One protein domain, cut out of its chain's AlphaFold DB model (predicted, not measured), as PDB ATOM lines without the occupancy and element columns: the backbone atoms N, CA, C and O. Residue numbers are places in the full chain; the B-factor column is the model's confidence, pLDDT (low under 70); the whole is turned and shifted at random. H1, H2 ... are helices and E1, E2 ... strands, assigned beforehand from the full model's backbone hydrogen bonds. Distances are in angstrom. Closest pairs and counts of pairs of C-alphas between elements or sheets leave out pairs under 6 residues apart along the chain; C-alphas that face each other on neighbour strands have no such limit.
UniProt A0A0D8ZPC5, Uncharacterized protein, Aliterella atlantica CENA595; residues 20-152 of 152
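What this domain is: This is residues 20 to 152 of the 152 residues of an uncharacterized protein of Aliterella atlantica CENA595 (UniProt A0A0D8ZPC5). Two lobes make up the domain: an antiparallel sheet of three strands, in the order E1, E2, E3, with H1 crossing one face, and an up-and-down bundle of three helices, H3, H4 and H5. The lobes meet where H1 touches H3, while H2 lies to one side and touches no helix. The printed part has 133 residues with five named helices and three named strands, in the order H1 E1 E2 E3 H2 H3 H4 H5; its class is mixed, helices and strands. It is compact, with a radius of gyration of the C-alphas of 15.0 A and spans of 43 by 33 by 27 A.

Where its parts are: The strands are E1, residues 38 to 43, E2, residues 47 to 52, 16.3 A, and E3, residues 55 to 60, 15.5 A. H1, residues 24 to 31, begins at C-alpha 24 (0.095, 40.359, 265.230). H2 is residues 75 to 86, 16.3 A; H3 100 to 110, 15.4 A; H4 115 to 127, 18.4 A; H5 134 to 150, 24.5 A, ending at C-alpha 150 (-2.396, 29.580, 240.105).

How they stand to each other: The strands form a meander, each the antiparallel neighbour of the one before; N 42 and O 49 are 2.8 A apart, N 50 and O 57 2.9 A. H1 is on the sheet at a height of 9.4 A, across the strands. H1 touches H3 at a steep tilt of 50 degrees, C-alphas 30 and 100 closest at 5.6 A. H3 and H4, a helical hairpin, touch at C-alphas 109 and 118, 5.9 A. H3 and H5 touch at C-alphas 110 and 147, 5.8 A. In the five helices every O i to N i+4 pair is within hydrogen-bond range.

The domain as a whole: C-alphas 45 and 152 are farthest apart, 44.5 A. The printed part has no cut. The links E3 to H2 and H2 to H3 are long. Residues 89 and 91 to 93 have pLDDT under 70.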
ATOM      1  N   ARG A  20      -4.983  51.451 263.781       96.44
ATOM      2  CA  ARG A  20      -5.837  50.498 263.065       96.44
ATOM      3  C   ARG A  20      -5.065  49.515 262.181       96.44
ATOM      4  O   ARG A  20      -5.601  48.471 261.856       96.44
ATOM      5  N   PHE A  21      -3.832  49.837 261.798       97.62
ATOM      6  CA  PHE A  21      -3.001  48.975 260.952       97.62
ATOM      7  C   PHE A  21      -2.127  47.997 261.748       97.62
ATOM      8  O   PHE A  21      -1.377  47.218 261.170       97.62
ATOM      9  N   VAL A  22      -2.196  48.035 263.078       97.62
ATOM     10  CA  VAL A  22      -1.411  47.134 263.921       97.62
ATOM     11  C   VAL A  22      -2.047  45.754 263.926       97.62
ATOM     12  O   VAL A  22      -3.188  45.600 264.359       97.62
ATOM     13  N   SER A  23      -1.281  44.750 263.509       97.00
ATOM     14  CA  SER A  23      -1.664  43.342 263.581       97.00
ATOM     15  C   SER A  23      -0.515  42.487 264.115       97.00
ATOM     16  O   SER A  23       0.663  42.816 263.939       97.00
ATOM     17  N   THR A  24      -0.865  41.372 264.761       97.38
ATOM     18  CA  THR A  24       0.095  40.359 265.230       97.38
ATOM     19  C   THR A  24       0.918  39.802 264.075       97.38
ATOM     20  O   THR A  24       2.126  39.651 264.192       97.38
ATOM     21  N   GLU A  25       0.291  39.578 262.926       97.38
ATOM     22  CA  GLU A  25       0.966  39.118 261.717       97.38
ATOM     23  C   GLU A  25       2.015  40.109 261.207       97.38
ATOM     24  O   GLU A  25       3.148  39.719 260.939       97.38
ATOM     25  N   ALA A  26       1.678  41.398 261.110       97.81
ATOM     26  CA  ALA A  26       2.640  42.405 260.679       97.81
ATOM     27  C   ALA A  26       3.801  42.533 261.675       97.81
ATOM     28  O   ALA A  26       4.941  42.719 261.258       97.81
ATOM     29  N   ALA A  27       3.532  42.401 262.979       98.00
ATOM     30  CA  ALA A  27       4.578  42.345 263.997       98.00
ATOM     31  C   ALA A  27       5.467  41.098 263.837       98.00
ATOM     32  O   ALA A  27       6.683  41.209 263.953       98.00
ATOM     33  N   ALA A  28       4.886  39.941 263.517       98.19
ATOM     34  CA  ALA A  28       5.628  38.703 263.291       98.19
ATOM     35  C   ALA A  28       6.589  38.833 262.104       98.19
ATOM     36  O   ALA A  28       7.769  38.527 262.235       98.19
ATOM     37  N   VAL A  29       6.116  39.389 260.981       98.06
ATOM     38  CA  VAL A  29       6.969  39.665 259.813       98.06
ATOM     39  C   VAL A  29       8.024  40.733 260.129       98.06
ATOM     40  O   VAL A  29       9.176  40.593 259.737       98.06
ATOM     41  N   MET A  30       7.663  41.789 260.869       97.75
ATOM     42  CA  MET A  30       8.591  42.862 261.256       97.75
ATOM     43  C   MET A  30       9.788  42.348 262.063       97.75
ATOM     44  O   MET A  30      10.884  42.894 261.931       97.75
ATOM     45  N   PHE A  31       9.567  41.348 262.915       97.44
ATOM     46  CA  PHE A  31      10.595  40.784 263.787       97.44
ATOM     47  C   PHE A  31      11.142  39.435 263.324       97.44
ATOM     48  O   PHE A  31      11.977  38.881 264.030       97.44
ATOM     49  N   ASP A  32      10.704  38.948 262.163       97.12
ATOM     50  CA  ASP A  32      11.098  37.654 261.602       97.12
ATOM     51  C   ASP A  32      10.918  36.486 262.590       97.12
ATOM     52  O   ASP A  32      11.828  35.712 262.878       97.12
ATOM     53  N   ILE A  33       9.716  36.395 263.163       97.06
ATOM     54  CA  ILE A  33       9.315  35.341 264.107       97.06
ATOM     55  C   ILE A  33       7.976  34.729 263.703       97.06
ATOM     56  O   ILE A  33       7.231  35.283 262.888       97.06
ATOM     57  N   GLN A  34       7.621  33.598 264.310       96.88
ATOM     58  CA  GLN A  34       6.286  33.035 264.132       96.88
ATOM     59  C   GLN A  34       5.247  33.822 264.941       96.88
ATOM     60  O   GLN A  34       5.522  34.301 266.040       96.88
ATOM     61  N   GLN A  35       4.005  33.904 264.447       96.50
ATOM     62  CA  GLN A  35       2.922  34.560 265.194       96.50
ATOM     63  C   GLN A  35       2.686  33.915 266.569       96.50
ATOM     64  O   GLN A  35       2.402  34.624 267.528       96.50
ATOM     65  N   ALA A  36       2.856  32.592 266.676       97.44
ATOM     66  CA  ALA A  36       2.732  31.852 267.932       97.44
ATOM     67  C   ALA A  36       3.791  32.239 268.982       97.44
ATOM     68  O   ALA A  36       3.608  31.984 270.169       97.44
ATOM     69  N   GLU A  37       4.891  32.872 268.566       98.00
ATOM     70  CA  GLU A  37       5.939  33.357 269.466       98.00
ATOM     71  C   GLU A  37       5.645  34.769 270.002       98.00
ATOM     72  O   GLU A  37       6.391  35.264 270.851       98.00
ATOM     73  N   ILE A  38       4.559  35.414 269.555       98.12
ATOM     74  CA  ILE A  38       4.116  36.721 270.051       98.12
ATOM     75  C   ILE A  38       3.197  36.544 271.256       98.12
ATOM     76  O   ILE A  38       2.083  36.041 271.145       98.12
ATOM     77  N   TYR A  39       3.636  37.050 272.407       98.00
ATOM     78  CA  TYR A  39       2.858  37.007 273.643       98.00
ATOM     79  C   TYR A  39       1.814  38.123 273.709       98.00
ATOM     80  O   TYR A  39       0.717  37.916 274.217       98.00
ATOM     81  N   ARG A  40       2.153  39.329 273.232       96.81
ATOM     82  CA  ARG A  40       1.243  40.487 273.222       96.81
ATOM     83  C   ARG A  40       1.687  41.574 272.249       96.81
ATOM     84  O   ARG A  40       2.880  41.839 272.082       96.81
ATOM     85  N   VAL A  41       0.691  42.253 271.683       97.50
ATOM     86  CA  VAL A  41       0.837  43.488 270.907       97.50
ATOM     87  C   VAL A  41      -0.083  44.538 271.522       97.50
ATOM     88  O   VAL A  41      -1.302  44.497 271.353       97.50
ATOM     89  N   GLU A  42       0.494  45.476 272.262       96.62
ATOM     90  CA  GLU A  42      -0.253  46.510 272.967       96.62
ATOM     91  C   GLU A  42      -0.189  47.838 272.214       96.62
ATOM     92  O   GLU A  42       0.875  48.313 271.815       96.62
ATOM     93  N   ARG A  43      -1.353  48.458 272.037       96.31
ATOM     94  CA  ARG A  43      -1.509  49.759 271.383       96.31
ATOM     95  C   ARG A  43      -1.590  50.832 272.457       96.31
ATOM     96  O   ARG A  43      -2.587  50.918 273.165       96.31
ATOM     97  N   TRP A  44      -0.539  51.630 272.600       94.56
ATOM     98  CA  TRP A  44      -0.503  52.768 273.520       94.56
ATOM     99  C   TRP A  44      -0.742  54.066 272.742       94.56
ATOM    100  O   TRP A  44      -0.764  54.056 271.514       94.56
ATOM    101  N   ALA A  45      -0.901  55.209 273.413       89.94
ATOM    102  CA  ALA A  45      -1.337  56.462 272.774       89.94
ATOM    103  C   ALA A  45      -0.641  56.775 271.426       89.94
ATOM    104  O   ALA A  45      -1.310  57.053 270.433       89.94
ATOM    105  N   ASN A  46       0.692  56.651 271.359       89.38
ATOM    106  CA  ASN A  46       1.489  56.994 270.169       89.38
ATOM    107  C   ASN A  46       2.477  55.906 269.721       89.38
ATOM    108  O   ASN A  46       3.267  56.130 268.800       89.38
ATOM    109  N   ILE A  47       2.465  54.745 270.372       95.31
ATOM    110  CA  ILE A  47       3.460  53.696 270.165       95.31
ATOM    111  C   ILE A  47       2.823  52.321 270.327       95.31
ATOM    112  O   ILE A  47       1.804  52.180 271.001       95.31
ATOM    113  N   VAL A  48       3.429  51.317 269.707       97.44
ATOM    114  CA  VAL A  48       3.062  49.914 269.889       97.44
ATOM    115  C   VAL A  48       4.144  49.252 270.713       97.44
ATOM    116  O   VAL A  48       5.327  49.395 270.402       97.44
ATOM    117  N   TYR A  49       3.744  48.521 271.742       98.00
ATOM    118  CA  TYR A  49       4.634  47.636 272.469       98.00
ATOM    119  C   TYR A  49       4.435  46.202 271.978       98.00
ATOM    120  O   TYR A  49       3.319  45.684 271.993       98.00
ATOM    121  N   VAL A  50       5.515  45.572 271.519       98.25
ATOM    122  CA  VAL A  50       5.530  44.171 271.089       98.25
ATOM    123  C   VAL A  50       6.401  43.379 272.051       98.25
ATOM    124  O   VAL A  50       7.578  43.690 272.245       98.25
ATOM    125  N   HIS A  51       5.805  42.347 272.640       98.38
ATOM    126  CA  HIS A  51       6.493  41.391 273.492       98.38
ATOM    127  C   HIS A  51       6.286  39.987 272.934       98.38
ATOM    128  O   HIS A  51       5.155  39.526 272.769       98.38
ATOM    129  N   ALA A  52       7.396  39.332 272.641       98.00
ATOM    130  CA  ALA A  52       7.471  38.030 272.009       98.00
ATOM    131  C   ALA A  52       8.708  37.289 272.530       98.00
ATOM    132  O   ALA A  52       9.510  37.843 273.287       98.00
ATOM    133  N   LYS A  53       8.878  36.031 272.134       97.31
ATOM    134  CA  LYS A  53      10.049  35.234 272.506       97.31
ATOM    135  C   LYS A  53      11.342  35.953 272.099       97.31
ATOM    136  O   LYS A  53      11.579  36.208 270.924       97.31
ATOM    137  N   GLY A  54      12.162  36.314 273.086       96.75
ATOM    138  CA  GLY A  54      13.420  37.039 272.868       96.75
ATOM    139  C   GLY A  54      13.274  38.501 272.413       96.75
ATOM    140  O   GLY A  54      14.282  39.141 272.124       96.75
ATOM    141  N   ILE A  55      12.056  39.056 272.361       96.94
ATOM    142  CA  ILE A  55      11.786  40.415 271.871       96.94
ATOM    143  C   ILE A  55      10.930  41.184 272.879       96.94
ATOM    144  O   ILE A  55       9.825  40.784 273.234       96.94
ATOM    145  N   SER A  56      11.410  42.360 273.275       97.44
ATOM    146  CA  SER A  56      10.640  43.373 273.998       97.44
ATOM    147  C   SER A  56      10.967  44.730 273.384       97.44
ATOM    148  O   SER A  56      12.071  45.250 273.562       97.44
ATOM    149  N   ARG A  57      10.064  45.260 272.550       97.75
ATOM    150  CA  ARG A  57      10.343  46.460 271.751       97.75
ATOM    151  C   ARG A  57       9.149  47.389 271.629       97.75
ATOM    152  O   ARG A  57       8.011  46.966 271.459       97.75
ATOM    153  N   PHE A  58       9.462  48.678 271.635       97.19
ATOM    154  CA  PHE A  58       8.535  49.737 271.276       97.19
ATOM    155  C   PHE A  58       8.758  50.148 269.820       97.19
ATOM    156  O   PHE A  58       9.885  50.447 269.420       97.19
ATOM    157  N   VAL A  59       7.691  50.184 269.026       95.50
ATOM    158  CA  VAL A  59       7.737  50.512 267.594       95.50
ATOM    159  C   VAL A  59       6.669  51.539 267.230       95.50
ATOM    160  O   VAL A  59       5.626  51.644 267.876       95.50
ATOM    161  N   SER A  60       6.927  52.343 266.198       95.12
ATOM    162  CA  SER A  60       5.975  53.371 265.780       95.12
ATOM    163  C   SER A  60       4.799  52.747 265.040       95.12
ATOM    164  O   SER A  60       4.979  51.851 264.221       95.12
ATOM    165  N   TYR A  61       3.602  53.315 265.196       96.38
ATOM    166  CA  TYR A  61       2.477  52.991 264.314       96.38
ATOM    167  C   TYR A  61       2.792  53.210 262.825       96.38
ATOM    168  O   TYR A  61       2.255  52.517 261.971       96.38
ATOM    169  N   ALA A  62       3.680  54.157 262.507       95.12
ATOM    170  CA  ALA A  62       4.117  54.424 261.137       95.12
ATOM    171  C   ALA A  62       5.115  53.387 260.588       95.12
ATOM    172  O   ALA A  62       5.552  53.515 259.445       95.12
ATOM    173  N   ASP A  63       5.494  52.388 261.385       95.00
ATOM    174  CA  ASP A  63       6.300  51.268 260.916       95.00
ATOM    175  C   ASP A  63       5.410  50.116 260.391       95.00
ATOM    176  O   ASP A  63       5.902  49.316 259.605       95.00
ATOM    177  N   PHE A  64       4.108  50.063 260.714       97.56
ATOM    178  CA  PHE A  64       3.178  49.009 260.263       97.56
ATOM    179  C   PHE A  64       2.569  49.273 258.869       97.56
ATOM    180  O   PHE A  64       2.169  50.415 258.605       97.56
ATOM    181  N   PRO A  65       2.461  48.240 258.001       97.75
ATOM    182  CA  PRO A  65       1.810  48.329 256.694       97.75
ATOM    183  C   PRO A  65       0.286  48.430 256.822       97.75
ATOM    184  O   PRO A  65      -0.277  47.916 257.788       97.75
ATOM    185  N   PRO A  66      -0.415  49.057 255.859       97.56
ATOM    186  CA  PRO A  66      -1.868  48.966 255.805       97.56
ATOM    187  C   PRO A  66      -2.347  47.540 255.523       97.56
ATOM    188  O   PRO A  66      -1.635  46.727 254.934       97.56
ATOM    189  N   SER A  67      -3.595  47.262 255.898       95.88
ATOM    190  CA  SER A  67      -4.233  45.952 255.749       95.88
ATOM    191  C   SER A  67      -5.674  46.083 255.265       95.88
ATOM    192  O   SER A  67      -6.340  47.051 255.631       95.88
ATOM    193  N   LEU A  68      -6.188  45.062 254.575       96.44
ATOM    194  CA  LEU A  68      -7.591  44.994 254.138       96.44
ATOM    195  C   LEU A  68      -8.608  44.772 255.271       96.44
ATOM    196  O   LEU A  68      -9.798  44.988 255.075       96.44
ATOM    197  N   ALA A  69      -8.161  44.382 256.468       93.75
ATOM    198  CA  ALA A  69      -9.038  44.157 257.623       93.75
ATOM    199  C   ALA A  69      -9.642  45.449 258.217       93.75
ATOM    200  O   ALA A  69     -10.457  45.391 259.134       93.75
ATOM    201  N   VAL A  70      -9.214  46.621 257.739       94.94
ATOM    202  CA  VAL A  70      -9.653  47.936 258.221       94.94
ATOM    203  C   VAL A  70      -9.834  48.897 257.050       94.94
ATOM    204  O   VAL A  70      -9.423  48.616 255.929       94.94
ATOM    205  N   ALA A  71     -10.408  50.071 257.321       94.75
ATOM    206  CA  ALA A  71     -10.578  51.111 256.313       94.75
ATOM    207  C   ALA A  71      -9.252  51.478 255.620       94.75
ATOM    208  O   ALA A  71      -8.236  51.727 256.291       94.75
ATOM    209  N   SER A  72      -9.321  51.575 254.289       95.12
ATOM    210  CA  SER A  72      -8.210  51.908 253.396       95.12
ATOM    211  C   SER A  72      -7.422  53.136 253.865       95.12
ATOM    212  O   SER A  72      -7.962  54.037 254.527       95.12
ATOM    213  N   PRO A  73      -6.114  53.192 253.566       97.44
ATOM    214  CA  PRO A  73      -5.307  54.333 253.948       97.44
ATOM    215  C   PRO A  73      -5.734  55.596 253.190       97.44
ATOM    216  O   PRO A  73      -6.168  55.553 252.045       97.44
ATOM    217  N   THR A  74      -5.603  56.731 253.868       97.19
ATOM    218  CA  THR A  74      -5.938  58.070 253.368       97.19
ATOM    219  C   THR A  74      -4.671  58.903 253.186       97.19
ATOM    220  O   THR A  74      -3.626  58.591 253.762       97.19
ATOM    221  N   ASP A  75      -4.772  60.047 252.508       96.62
ATOM    222  CA  ASP A  75      -3.648  60.986 252.355       96.62
ATOM    223  C   ASP A  75      -3.022  61.414 253.685       96.62
ATOM    224  O   ASP A  75      -1.804  61.613 253.797       96.62
ATOM    225  N   LYS A  76      -3.846  61.506 254.735       96.38
ATOM    226  CA  LYS A  76      -3.367  61.806 256.083       96.38
ATOM    227  C   LYS A  76      -2.480  60.682 256.622       96.38
ATOM    228  O   LYS A  76      -1.454  60.979 257.230       96.38
ATOM    229  N   ASP A  77      -2.817  59.422 256.366       97.50
ATOM    230  CA  ASP A  77      -1.983  58.274 256.744       97.50
ATOM    231  C   ASP A  77      -0.650  58.296 255.984       97.50
ATOM    232  O   ASP A  77       0.417  58.201 256.597       97.50
ATOM    233  N   PHE A  78      -0.696  58.580 254.678       96.81
ATOM    234  CA  PHE A  78       0.501  58.743 253.847       96.81
ATOM    235  C   PHE A  78       1.421  59.854 254.362       96.81
ATOM    236  O   PHE A  78       2.646  59.753 254.272       96.81
ATOM    237  N   SER A  79       0.860  60.940 254.902       95.56
ATOM    238  CA  SER A  79       1.646  62.033 255.483       95.56
ATOM    239  C   SER A  79       2.443  61.590 256.720       95.56
ATOM    240  O   SER A  79       3.616  61.952 256.854       95.56
ATOM    241  N   TYR A  80       1.857  60.749 257.581       95.50
ATOM    242  CA  TYR A  80       2.527  60.219 258.769       95.50
ATOM    243  C   TYR A  80       3.673  59.280 258.400       95.50
ATOM    244  O   TYR A  80       4.786  59.450 258.908       95.50
ATOM    245  N   TRP A  81       3.433  58.355 257.468       96.12
ATOM    246  CA  TRP A  81       4.468  57.469 256.938       96.12
ATOM    247  C   TRP A  81       5.629  58.254 256.328       96.12
ATOM    248  O   TRP A  81       6.771  58.125 256.772       96.12
ATOM    249  N   ARG A  82       5.344  59.190 255.413       93.69
ATOM    250  CA  ARG A  82       6.381  60.029 254.791       93.69
ATOM    251  C   ARG A  82       7.170  60.837 255.822       93.69
ATOM    252  O   ARG A  82       8.391  60.945 255.706       93.69
ATOM    253  N   ARG A  83       6.516  61.393 256.849       92.44
ATOM    254  CA  ARG A  83       7.200  62.133 257.925       92.44
ATOM    255  C   ARG A  83       8.136  61.230 258.729       92.44
ATOM    256  O   ARG A  83       9.233  61.666 259.071       92.44
ATOM    257  N   ARG A  84       7.728  59.990 259.015       90.94
ATOM    258  CA  ARG A  84       8.560  58.996 259.708       90.94
ATOM    259  C   ARG A  84       9.765  58.596 258.860       90.94
ATOM    260  O   ARG A  84      10.888  58.655 259.353       90.94
ATOM    261  N   TRP A  85       9.553  58.250 257.594       90.88
ATOM    262  CA  TRP A  85      10.612  57.746 256.712       90.88
ATOM    263  C   TRP A  85      11.626  58.820 256.312       90.88
ATOM    264  O   TRP A  85      12.793  58.511 256.096       90.88
ATOM    265  N   LYS A  86      11.228  60.100 256.284       87.12
ATOM    266  CA  LYS A  86      12.166  61.227 256.124       87.12
ATOM    267  C   LYS A  86      13.184  61.335 257.265       87.12
ATOM    268  O   LYS A  86      14.270  61.851 257.035       87.12
ATOM    269  N   LYS A  87      12.830  60.885 258.474       82.56
ATOM    270  CA  LYS A  87      13.694  60.939 259.665       82.56
ATOM    271  C   LYS A  87      14.635  59.735 259.791       82.56
ATOM    272  O   LYS A  87      15.434  59.703 260.722       82.56
ATOM    273  N   ARG A  88      14.526  58.729 258.916       81.25
ATOM    274  CA  ARG A  88      15.432  57.574 258.929       81.25
ATOM    275  C   ARG A  88      16.796  57.999 258.392       81.25
ATOM    276  O   ARG A  88      16.867  58.681 257.373       81.25
ATOM    277  N   GLN A  89      17.854  57.627 259.110       63.22
ATOM    278  CA  GLN A  89      19.213  58.088 258.810       63.22
ATOM    279  C   GLN A  89      19.881  57.315 257.672       63.22
ATOM    280  O   GLN A  89      20.724  57.866 256.978       63.22
ATOM    281  N   GLN A  90      19.484  56.061 257.445       71.56
ATOM    282  CA  GLN A  90      20.041  55.256 256.363       71.56
ATOM    283  C   GLN A  90      19.524  55.754 255.012       71.56
ATOM    284  O   GLN A  90      18.325  55.687 254.738       71.56
ATOM    285  N   GLU A  91      20.434  56.236 254.162       65.81
ATOM    286  CA  GLU A  91      20.103  56.802 252.849       65.81
ATOM    287  C   GLU A  91      19.341  55.820 251.962       65.81
ATOM    288  O   GLU A  91      18.354  56.204 251.333       65.81
ATOM    289  N   GLN A  92      19.719  54.541 251.997       65.38
ATOM    290  CA  GLN A  92      19.062  53.480 251.230       65.38
ATOM    291  C   GLN A  92      17.594  53.252 251.632       65.38
ATOM    292  O   GLN A  92      16.823  52.738 250.829       65.38
ATOM    293  N   GLN A  93      17.193  53.665 252.839       68.19
ATOM    294  CA  GLN A  93      15.819  53.553 253.356       68.19
ATOM    295  C   GLN A  93      15.103  54.908 253.430       68.19
ATOM    296  O   GLN A  93      13.986  55.024 253.949       68.19
ATOM    297  N   LYS A  94      15.751  55.977 252.959       75.44
ATOM    298  CA  LYS A  94      15.224  57.331 253.067       75.44
ATOM    299  C   LYS A  94      13.986  57.449 252.185       75.44
ATOM    300  O   LYS A  94      14.023  57.165 250.994       75.44
ATOM    301  N   ARG A  95      12.887  57.928 252.780       83.69
ATOM    302  CA  ARG A  95      11.577  58.132 252.118       83.69
ATOM    303  C   ARG A  95      10.864  56.849 251.653       83.69
ATOM    304  O   ARG A  95       9.847  56.982 250.984       83.69
ATOM    305  N   GLN A  96      11.332  55.665 252.043       90.69
ATOM    306  CA  GLN A  96      10.712  54.383 251.695       90.69
ATOM    307  C   GLN A  96      10.123  53.692 252.926       90.69
ATOM    308  O   GLN A  96      10.516  53.974 254.064       90.69
ATOM    309  N   ALA A  97       9.191  52.774 252.681       93.50
ATOM    310  CA  ALA A  97       8.677  51.865 253.686       93.50
ATOM    311  C   ALA A  97       9.800  51.014 254.304       93.50
ATOM    312  O   ALA A  97      10.836  50.780 253.679       93.50
ATOM    313  N   PRO A  98       9.620  50.539 255.551       93.00
ATOM    314  CA  PRO A  98      10.503  49.521 256.098       93.00
ATOM    315  C   PRO A  98      10.576  48.282 255.187       93.00
ATOM    316  O   PRO A  98       9.536  47.866 254.678       93.00
ATOM    317  N   PRO A  99      11.760  47.654 255.041       91.56
ATOM    318  CA  PRO A  99      11.949  46.516 254.136       91.56
ATOM    319  C   PRO A  99      10.946  45.373 254.337       91.56
ATOM    320  O   PRO A  99      10.455  44.812 253.362       91.56
ATOM    321  N   PHE A 100      10.560  45.091 255.588       95.50
ATOM    322  CA  PHE A 100       9.616  44.012 255.910       95.50
ATOM    323  C   PHE A 100       8.220  44.197 255.284       95.50
ATOM    324  O   PHE A 100       7.463  43.235 255.207       95.50
ATOM    325  N   TRP A 101       7.853  45.404 254.829       97.38
ATOM    326  CA  TRP A 101       6.586  45.602 254.115       97.38
ATOM    327  C   TRP A 101       6.525  44.763 252.841       97.38
ATOM    328  O   TRP A 101       5.457  44.258 252.519       97.38
ATOM    329  N   ILE A 102       7.648  44.604 252.134       96.88
ATOM    330  CA  ILE A 102       7.698  43.782 250.918       96.88
ATOM    331  C   ILE A 102       7.361  42.335 251.253       96.88
ATOM    332  O   ILE A 102       6.457  41.775 250.649       96.88
ATOM    333  N   GLU A 103       8.012  41.782 252.275       97.44
ATOM    334  CA  GLU A 103       7.748  40.424 252.753       97.44
ATOM    335  C   GLU A 103       6.290  40.254 253.200       97.44
ATOM    336  O   GLU A 103       5.626  39.285 252.840       97.44
ATOM    337  N   PHE A 104       5.750  41.230 253.938       98.19
ATOM    338  CA  PHE A 104       4.355  41.204 254.371       98.19
ATOM    339  C   PHE A 104       3.397  41.135 253.176       98.19
ATOM    340  O   PHE A 104       2.524  40.270 253.139       98.19
ATOM    341  N   PHE A 105       3.558  42.016 252.184       98.38
ATOM    342  CA  PHE A 105       2.673  42.034 251.020       98.38
ATOM    343  C   PHE A 105       2.874  40.828 250.103       98.38
ATOM    344  O   PHE A 105       1.882  40.314 249.594       98.38
ATOM    345  N   ALA A 106       4.102  40.333 249.938       97.81
ATOM    346  CA  ALA A 106       4.368  39.110 249.186       97.81
ATOM    347  C   ALA A 106       3.620  37.913 249.793       97.81
ATOM    348  O   ALA A 106       2.890  37.231 249.078       97.81
ATOM    349  N   ARG A 107       3.682  37.735 251.124       97.25
ATOM    350  CA  ARG A 107       2.904  36.699 251.832       97.25
ATOM    351  C   ARG A 107       1.401  36.868 251.643       97.25
ATOM    352  O   ARG A 107       0.694  35.881 251.479       97.25
ATOM    353  N   LYS A 108       0.897  38.108 251.651       97.94
ATOM    354  CA  LYS A 108      -0.531  38.377 251.422       97.94
ATOM    355  C   LYS A 108      -0.988  37.990 250.030       97.94
ATOM    356  O   LYS A 108      -2.007  37.314 249.916       97.94
ATOM    357  N   LEU A 109      -0.222  38.370 249.011       97.94
ATOM    358  CA  LEU A 109      -0.482  37.973 247.634       97.94
ATOM    359  C   LEU A 109      -0.447  36.450 247.499       97.94
ATOM    360  O   LEU A 109      -1.415  35.879 247.018       97.94
ATOM    361  N   ASP A 110       0.595  35.790 248.003       96.81
ATOM    362  CA  ASP A 110       0.729  34.329 247.932       96.81
ATOM    363  C   ASP A 110      -0.408  33.585 248.660       96.81
ATOM    364  O   ASP A 110      -0.927  32.581 248.177       96.81
ATOM    365  N   SER A 111      -0.876  34.123 249.788       95.50
ATOM    366  CA  SER A 111      -1.983  33.545 250.558       95.50
ATOM    367  C   SER A 111      -3.379  33.814 249.982       95.50
ATOM    368  O   SER A 111      -4.356  33.278 250.507       95.50
ATOM    369  N   ALA A 112      -3.504  34.646 248.939       97.25
ATOM    370  CA  ALA A 112      -4.804  35.077 248.434       97.25
ATOM    371  C   ALA A 112      -5.625  33.885 247.924       97.25
ATOM    372  O   ALA A 112      -5.171  33.122 247.069       97.25
ATOM    373  N   ILE A 113      -6.848  33.714 248.424       95.75
ATOM    374  CA  ILE A 113      -7.646  32.495 248.177       95.75
ATOM    375  C   ILE A 113      -8.511  32.561 246.912       95.75
ATOM    376  O   ILE A 113      -9.121  31.571 246.523       95.75
ATOM    377  N   SER A 114      -8.611  33.734 246.289       97.25
ATOM    378  CA  SER A 114      -9.417  33.956 245.088       97.25
ATOM    379  C   SER A 114      -8.869  35.119 244.269       97.25
ATOM    380  O   SER A 114      -8.139  35.965 244.789       97.25
ATOM    381  N   ILE A 115      -9.264  35.207 242.996       97.62
ATOM    382  CA  ILE A 115      -8.889  36.329 242.118       97.62
ATOM    383  C   ILE A 115      -9.369  37.668 242.695       97.62
ATOM    384  O   ILE A 115      -8.665  38.672 242.595       97.62
ATOM    385  N   VAL A 116     -10.552  37.695 243.319       97.62
ATOM    386  CA  VAL A 116     -11.104  38.911 243.937       97.62
ATOM    387  C   VAL A 116     -10.244  39.361 245.119       97.62
ATOM    388  O   VAL A 116      -9.895  40.537 245.212       97.62
ATOM    389  N   ASP A 117      -9.858  38.432 245.993       97.62
ATOM    390  CA  ASP A 117      -8.972  38.710 247.132       97.62
ATOM    391  C   ASP A 117      -7.588  39.190 246.663       97.62
ATOM    392  O   ASP A 117      -7.115  40.252 247.076       97.62
ATOM    393  N   LEU A 118      -6.992  38.485 245.693       98.31
ATOM    394  CA  LEU A 118      -5.714  38.858 245.086       98.31
ATOM    395  C   LEU A 118      -5.765  40.276 244.500       98.31
ATOM    396  O   LEU A 118      -4.893  41.103 244.776       98.31
ATOM    397  N   ARG A 119      -6.819  40.582 243.737       98.12
ATOM    398  CA  ARG A 119      -7.038  41.908 243.155       98.12
ATOM    399  C   ARG A 119      -7.172  42.982 244.230       98.12
ATOM    400  O   ARG A 119      -6.584  44.048 244.080       98.12
ATOM    401  N   THR A 120      -7.885  42.703 245.319       97.94
ATOM    402  CA  THR A 120      -8.082  43.663 246.415       97.94
ATOM    403  C   THR A 120      -6.748  44.008 247.093       97.94
ATOM    404  O   THR A 120      -6.466  45.178 247.368       97.94
ATOM    405  N   TRP A 121      -5.869  43.017 247.291       98.31
ATOM    406  CA  TRP A 121      -4.500  43.265 247.756       98.31
ATOM    407  C   TRP A 121      -3.669  44.051 246.737       98.31
ATOM    408  O   TRP A 121      -2.981  45.001 247.119       98.31
ATOM    409  N   GLY A 122      -3.756  43.709 245.450       97.94
ATOM    410  CA  GLY A 122      -3.078  44.436 244.373       97.94
ATOM    411  C   GLY A 122      -3.495  45.908 244.293       97.94
ATOM    412  O   GLY A 122      -2.644  46.791 244.171       97.94
ATOM    413  N   GLU A 123      -4.788  46.196 244.442       98.25
ATOM    414  CA  GLU A 123      -5.329  47.557 244.488       98.25
ATOM    415  C   GLU A 123      -4.791  48.327 245.702       98.25
ATOM    416  O   GLU A 123      -4.295  49.446 245.538       98.25
ATOM    417  N   LEU A 124      -4.780  47.716 246.896       98.38
ATOM    418  CA  LEU A 124      -4.177  48.324 248.086       98.38
ATOM    419  C   LEU A 124      -2.700  48.669 247.846       98.38
ATOM    420  O   LEU A 124      -2.306  49.811 248.085       98.38
ATOM    421  N   ILE A 125      -1.899  47.732 247.331       98.06
ATOM    422  CA  ILE A 125      -0.483  47.964 246.999       98.06
ATOM    423  C   ILE A 125      -0.350  49.107 245.983       98.06
ATOM    424  O   ILE A 125       0.502  49.985 246.143       98.06
ATOM    425  N   GLY A 126      -1.236  49.158 244.985       97.50
ATOM    426  CA  GLY A 126      -1.311  50.236 244.003       97.50
ATOM    427  C   GLY A 126      -1.478  51.621 244.637       97.50
ATOM    428  O   GLY A 126      -0.803  52.566 244.215       97.50
ATOM    429  N   THR A 127      -2.297  51.743 245.690       97.31
ATOM    430  CA  THR A 127      -2.480  53.017 246.418       97.31
ATOM    431  C   THR A 127      -1.231  53.466 247.178       97.31
ATOM    432  O   THR A 127      -0.985  54.664 247.318       97.31
ATOM    433  N   ILE A 128      -0.403  52.522 247.634       96.69
ATOM    434  CA  ILE A 128       0.800  52.803 248.429       96.69
ATOM    435  C   ILE A 128       2.106  52.641 247.653       96.69
ATOM    436  O   ILE A 128       3.170  52.686 248.269       96.69
ATOM    437  N   LYS A 129       2.070  52.512 246.321       95.38
ATOM    438  CA  LYS A 129       3.264  52.271 245.489       95.38
ATOM    439  C   LYS A 129       4.404  53.273 245.704       95.38
ATOM    440  O   LYS A 129       5.566  52.915 245.566       95.38
ATOM    441  N   PHE A 130       4.083  54.507 246.111       93.62
ATOM    442  CA  PHE A 130       5.065  55.544 246.468       93.62
ATOM    443  C   PHE A 130       5.993  55.145 247.628       93.62
ATOM    444  O   PHE A 130       7.010  55.794 247.857       93.62
ATOM    445  N   SER A 131       5.600  54.134 248.403       94.38
ATOM    446  CA  SER A 131       6.329  53.636 249.566       94.38
ATOM    447  C   SER A 131       7.512  52.754 249.176       94.38
ATOM    448  O   SER A 131       8.363  52.478 250.018       94.38
ATOM    449  N   PHE A 132       7.575  52.313 247.922       94.00
ATOM    450  CA  PHE A 132       8.517  51.311 247.452       94.00
ATOM    451  C   PHE A 132       9.417  51.871 246.354       94.00
ATOM    452  O   PHE A 132       9.078  52.841 245.674       94.00
ATOM    453  N   ARG A 133      10.577  51.240 246.178       92.75
ATOM    454  CA  ARG A 133      11.396  51.427 244.979       92.75
ATOM    455  C   ARG A 133      10.847  50.583 243.839       92.75
ATOM    456  O   ARG A 133      10.098  49.637 244.069       92.75
ATOM    457  N   GLU A 134      11.279  50.895 242.624       93.06
ATOM    458  CA  GLU A 134      10.846  50.159 241.438       93.06
ATOM    459  C   GLU A 134      11.243  48.679 241.492       93.06
ATOM    460  O   GLU A 134      10.416  47.827 241.196       93.06
ATOM    461  N   ASP A 135      12.449  48.350 241.959       93.50
ATOM    462  CA  ASP A 135      12.896  46.963 242.140       93.50
ATOM    463  C   ASP A 135      11.997  46.194 243.118       93.50
ATOM    464  O   ASP A 135      11.563  45.079 242.832       93.50
ATOM    465  N   SER A 136      11.621  46.816 244.235       93.81
ATOM    466  CA  SER A 136      10.705  46.197 245.197       93.81
ATOM    467  C   SER A 136       9.272  46.072 244.661       93.81
ATOM    468  O   SER A 136       8.579  45.107 244.974       93.81
ATOM    469  N   LEU A 137       8.818  47.020 243.833       95.75
ATOM    470  CA  LEU A 137       7.528  46.923 243.146       95.75
ATOM    471  C   LEU A 137       7.505  45.780 242.130       95.75
ATOM    472  O   LEU A 137       6.481  45.113 242.013       95.75
ATOM    473  N   GLN A 138       8.604  45.546 241.412       96.62
ATOM    474  CA  GLN A 138       8.714  44.429 240.471       96.62
ATOM    475  C   GLN A 138       8.581  43.081 241.186       96.62
ATOM    476  O   GLN A 138       7.853  42.222 240.700       96.62
ATOM    477  N   LEU A 139       9.180  42.927 242.373       96.44
ATOM    478  CA  LEU A 139       9.001  41.721 243.191       96.44
ATOM    479  C   LEU A 139       7.525  41.484 243.543       96.44
ATOM    480  O   LEU A 139       7.010  40.394 243.324       96.44
ATOM    481  N   LEU A 140       6.816  42.517 244.011       97.81
ATOM    482  CA  LEU A 140       5.390  42.393 244.337       97.81
ATOM    483  C   LEU A 140       4.522  42.107 243.103       97.81
ATOM    484  O   LEU A 140       3.543  41.371 243.200       97.81
ATOM    485  N   ARG A 141       4.869  42.669 241.938       97.75
ATOM    486  CA  ARG A 141       4.178  42.378 240.672       97.75
ATOM    487  C   ARG A 141       4.393  40.932 240.237       97.75
ATOM    488  O   ARG A 141       3.427  40.303 239.827       97.75
ATOM    489  N   ALA A 142       5.610  40.408 240.373       97.06
ATOM    490  CA  ALA A 142       5.896  39.004 240.101       97.06
ATOM    491  C   ALA A 142       5.065  38.092 241.017       97.06
ATOM    492  O   ALA A 142       4.319  37.262 240.511       97.06
ATOM    493  N   SER A 143       5.059  38.340 242.337       97.00
ATOM    494  CA  SER A 143       4.225  37.572 243.277       97.00
ATOM    495  C   SER A 143       2.732  37.628 242.935       97.00
ATOM    496  O   SER A 143       2.027  36.629 243.061       97.00
ATOM    497  N   TYR A 144       2.234  38.785 242.483       98.12
ATOM    498  CA  TYR A 144       0.856  38.919 242.012       98.12
ATOM    499  C   TYR A 144       0.598  38.056 240.770       98.12
ATOM    500  O   TYR A 144      -0.388  37.325 240.736       98.12
ATOM    501  N   SER A 145       1.461  38.137 239.754       97.38
ATOM    502  CA  SER A 145       1.317  37.387 238.500       97.38
ATOM    503  C   SER A 145       1.398  35.878 238.712       97.38
ATOM    504  O   SER A 145       0.557  35.152 238.183       97.38
ATOM    505  N   ASP A 146       2.345  35.420 239.530       96.94
ATOM    506  CA  ASP A 146       2.504  34.006 239.868       96.94
ATOM    507  C   ASP A 146       1.251  33.479 240.569       96.94
ATOM    508  O   ASP A 146       0.687  32.457 240.173       96.94
ATOM    509  N   ARG A 147       0.738  34.219 241.564       97.44
ATOM    510  CA  ARG A 147      -0.498  33.822 242.243       97.44
ATOM    511  C   ARG A 147      -1.703  33.856 241.311       97.44
ATOM    512  O   ARG A 147      -2.547  32.969 241.382       97.44
ATOM    513  N   GLN A 148      -1.801  34.869 240.452       97.12
ATOM    514  CA  GLN A 148      -2.896  34.985 239.497       97.12
ATOM    515  C   GLN A 148      -2.948  33.766 238.576       97.12
ATOM    516  O   GLN A 148      -4.030  33.238 238.353       97.12
ATOM    517  N   PHE A 149      -1.796  33.303 238.086       96.12
ATOM    518  CA  PHE A 149      -1.706  32.103 237.260       96.12
ATOM    519  C   PHE A 149      -2.207  30.847 237.988       96.12
ATOM    520  O   PHE A 149      -2.871  30.023 237.376       96.12
ATOM    521  N   LEU A 150      -1.942  30.719 239.292       95.31
ATOM    522  CA  LEU A 150      -2.396  29.580 240.105       95.31
ATOM    523  C   LEU A 150      -3.895  29.600 240.451       95.31
ATOM    524  O   LEU A 150      -4.431  28.579 240.876       95.31
ATOM    525  N   LEU A 151      -4.553  30.757 240.348       94.25
ATOM    526  CA  LEU A 151      -5.973  30.933 240.674       94.25
ATOM    527  C   LEU A 151      -6.891  30.918 239.439       94.25
ATOM    528  O   LEU A 151      -8.107  31.051 239.601       94.25
ATOM    529  N   LEU A 152      -6.313  30.816 238.239       86.62
ATOM    530  CA  LEU A 152      -7.008  30.670 236.957       86.62
ATOM    531  C   LEU A 152      -7.157  29.189 236.596       86.62
ATOM    532  O   LEU A 152      -8.239  28.850 236.068       86.62
TER     533      LEU A 152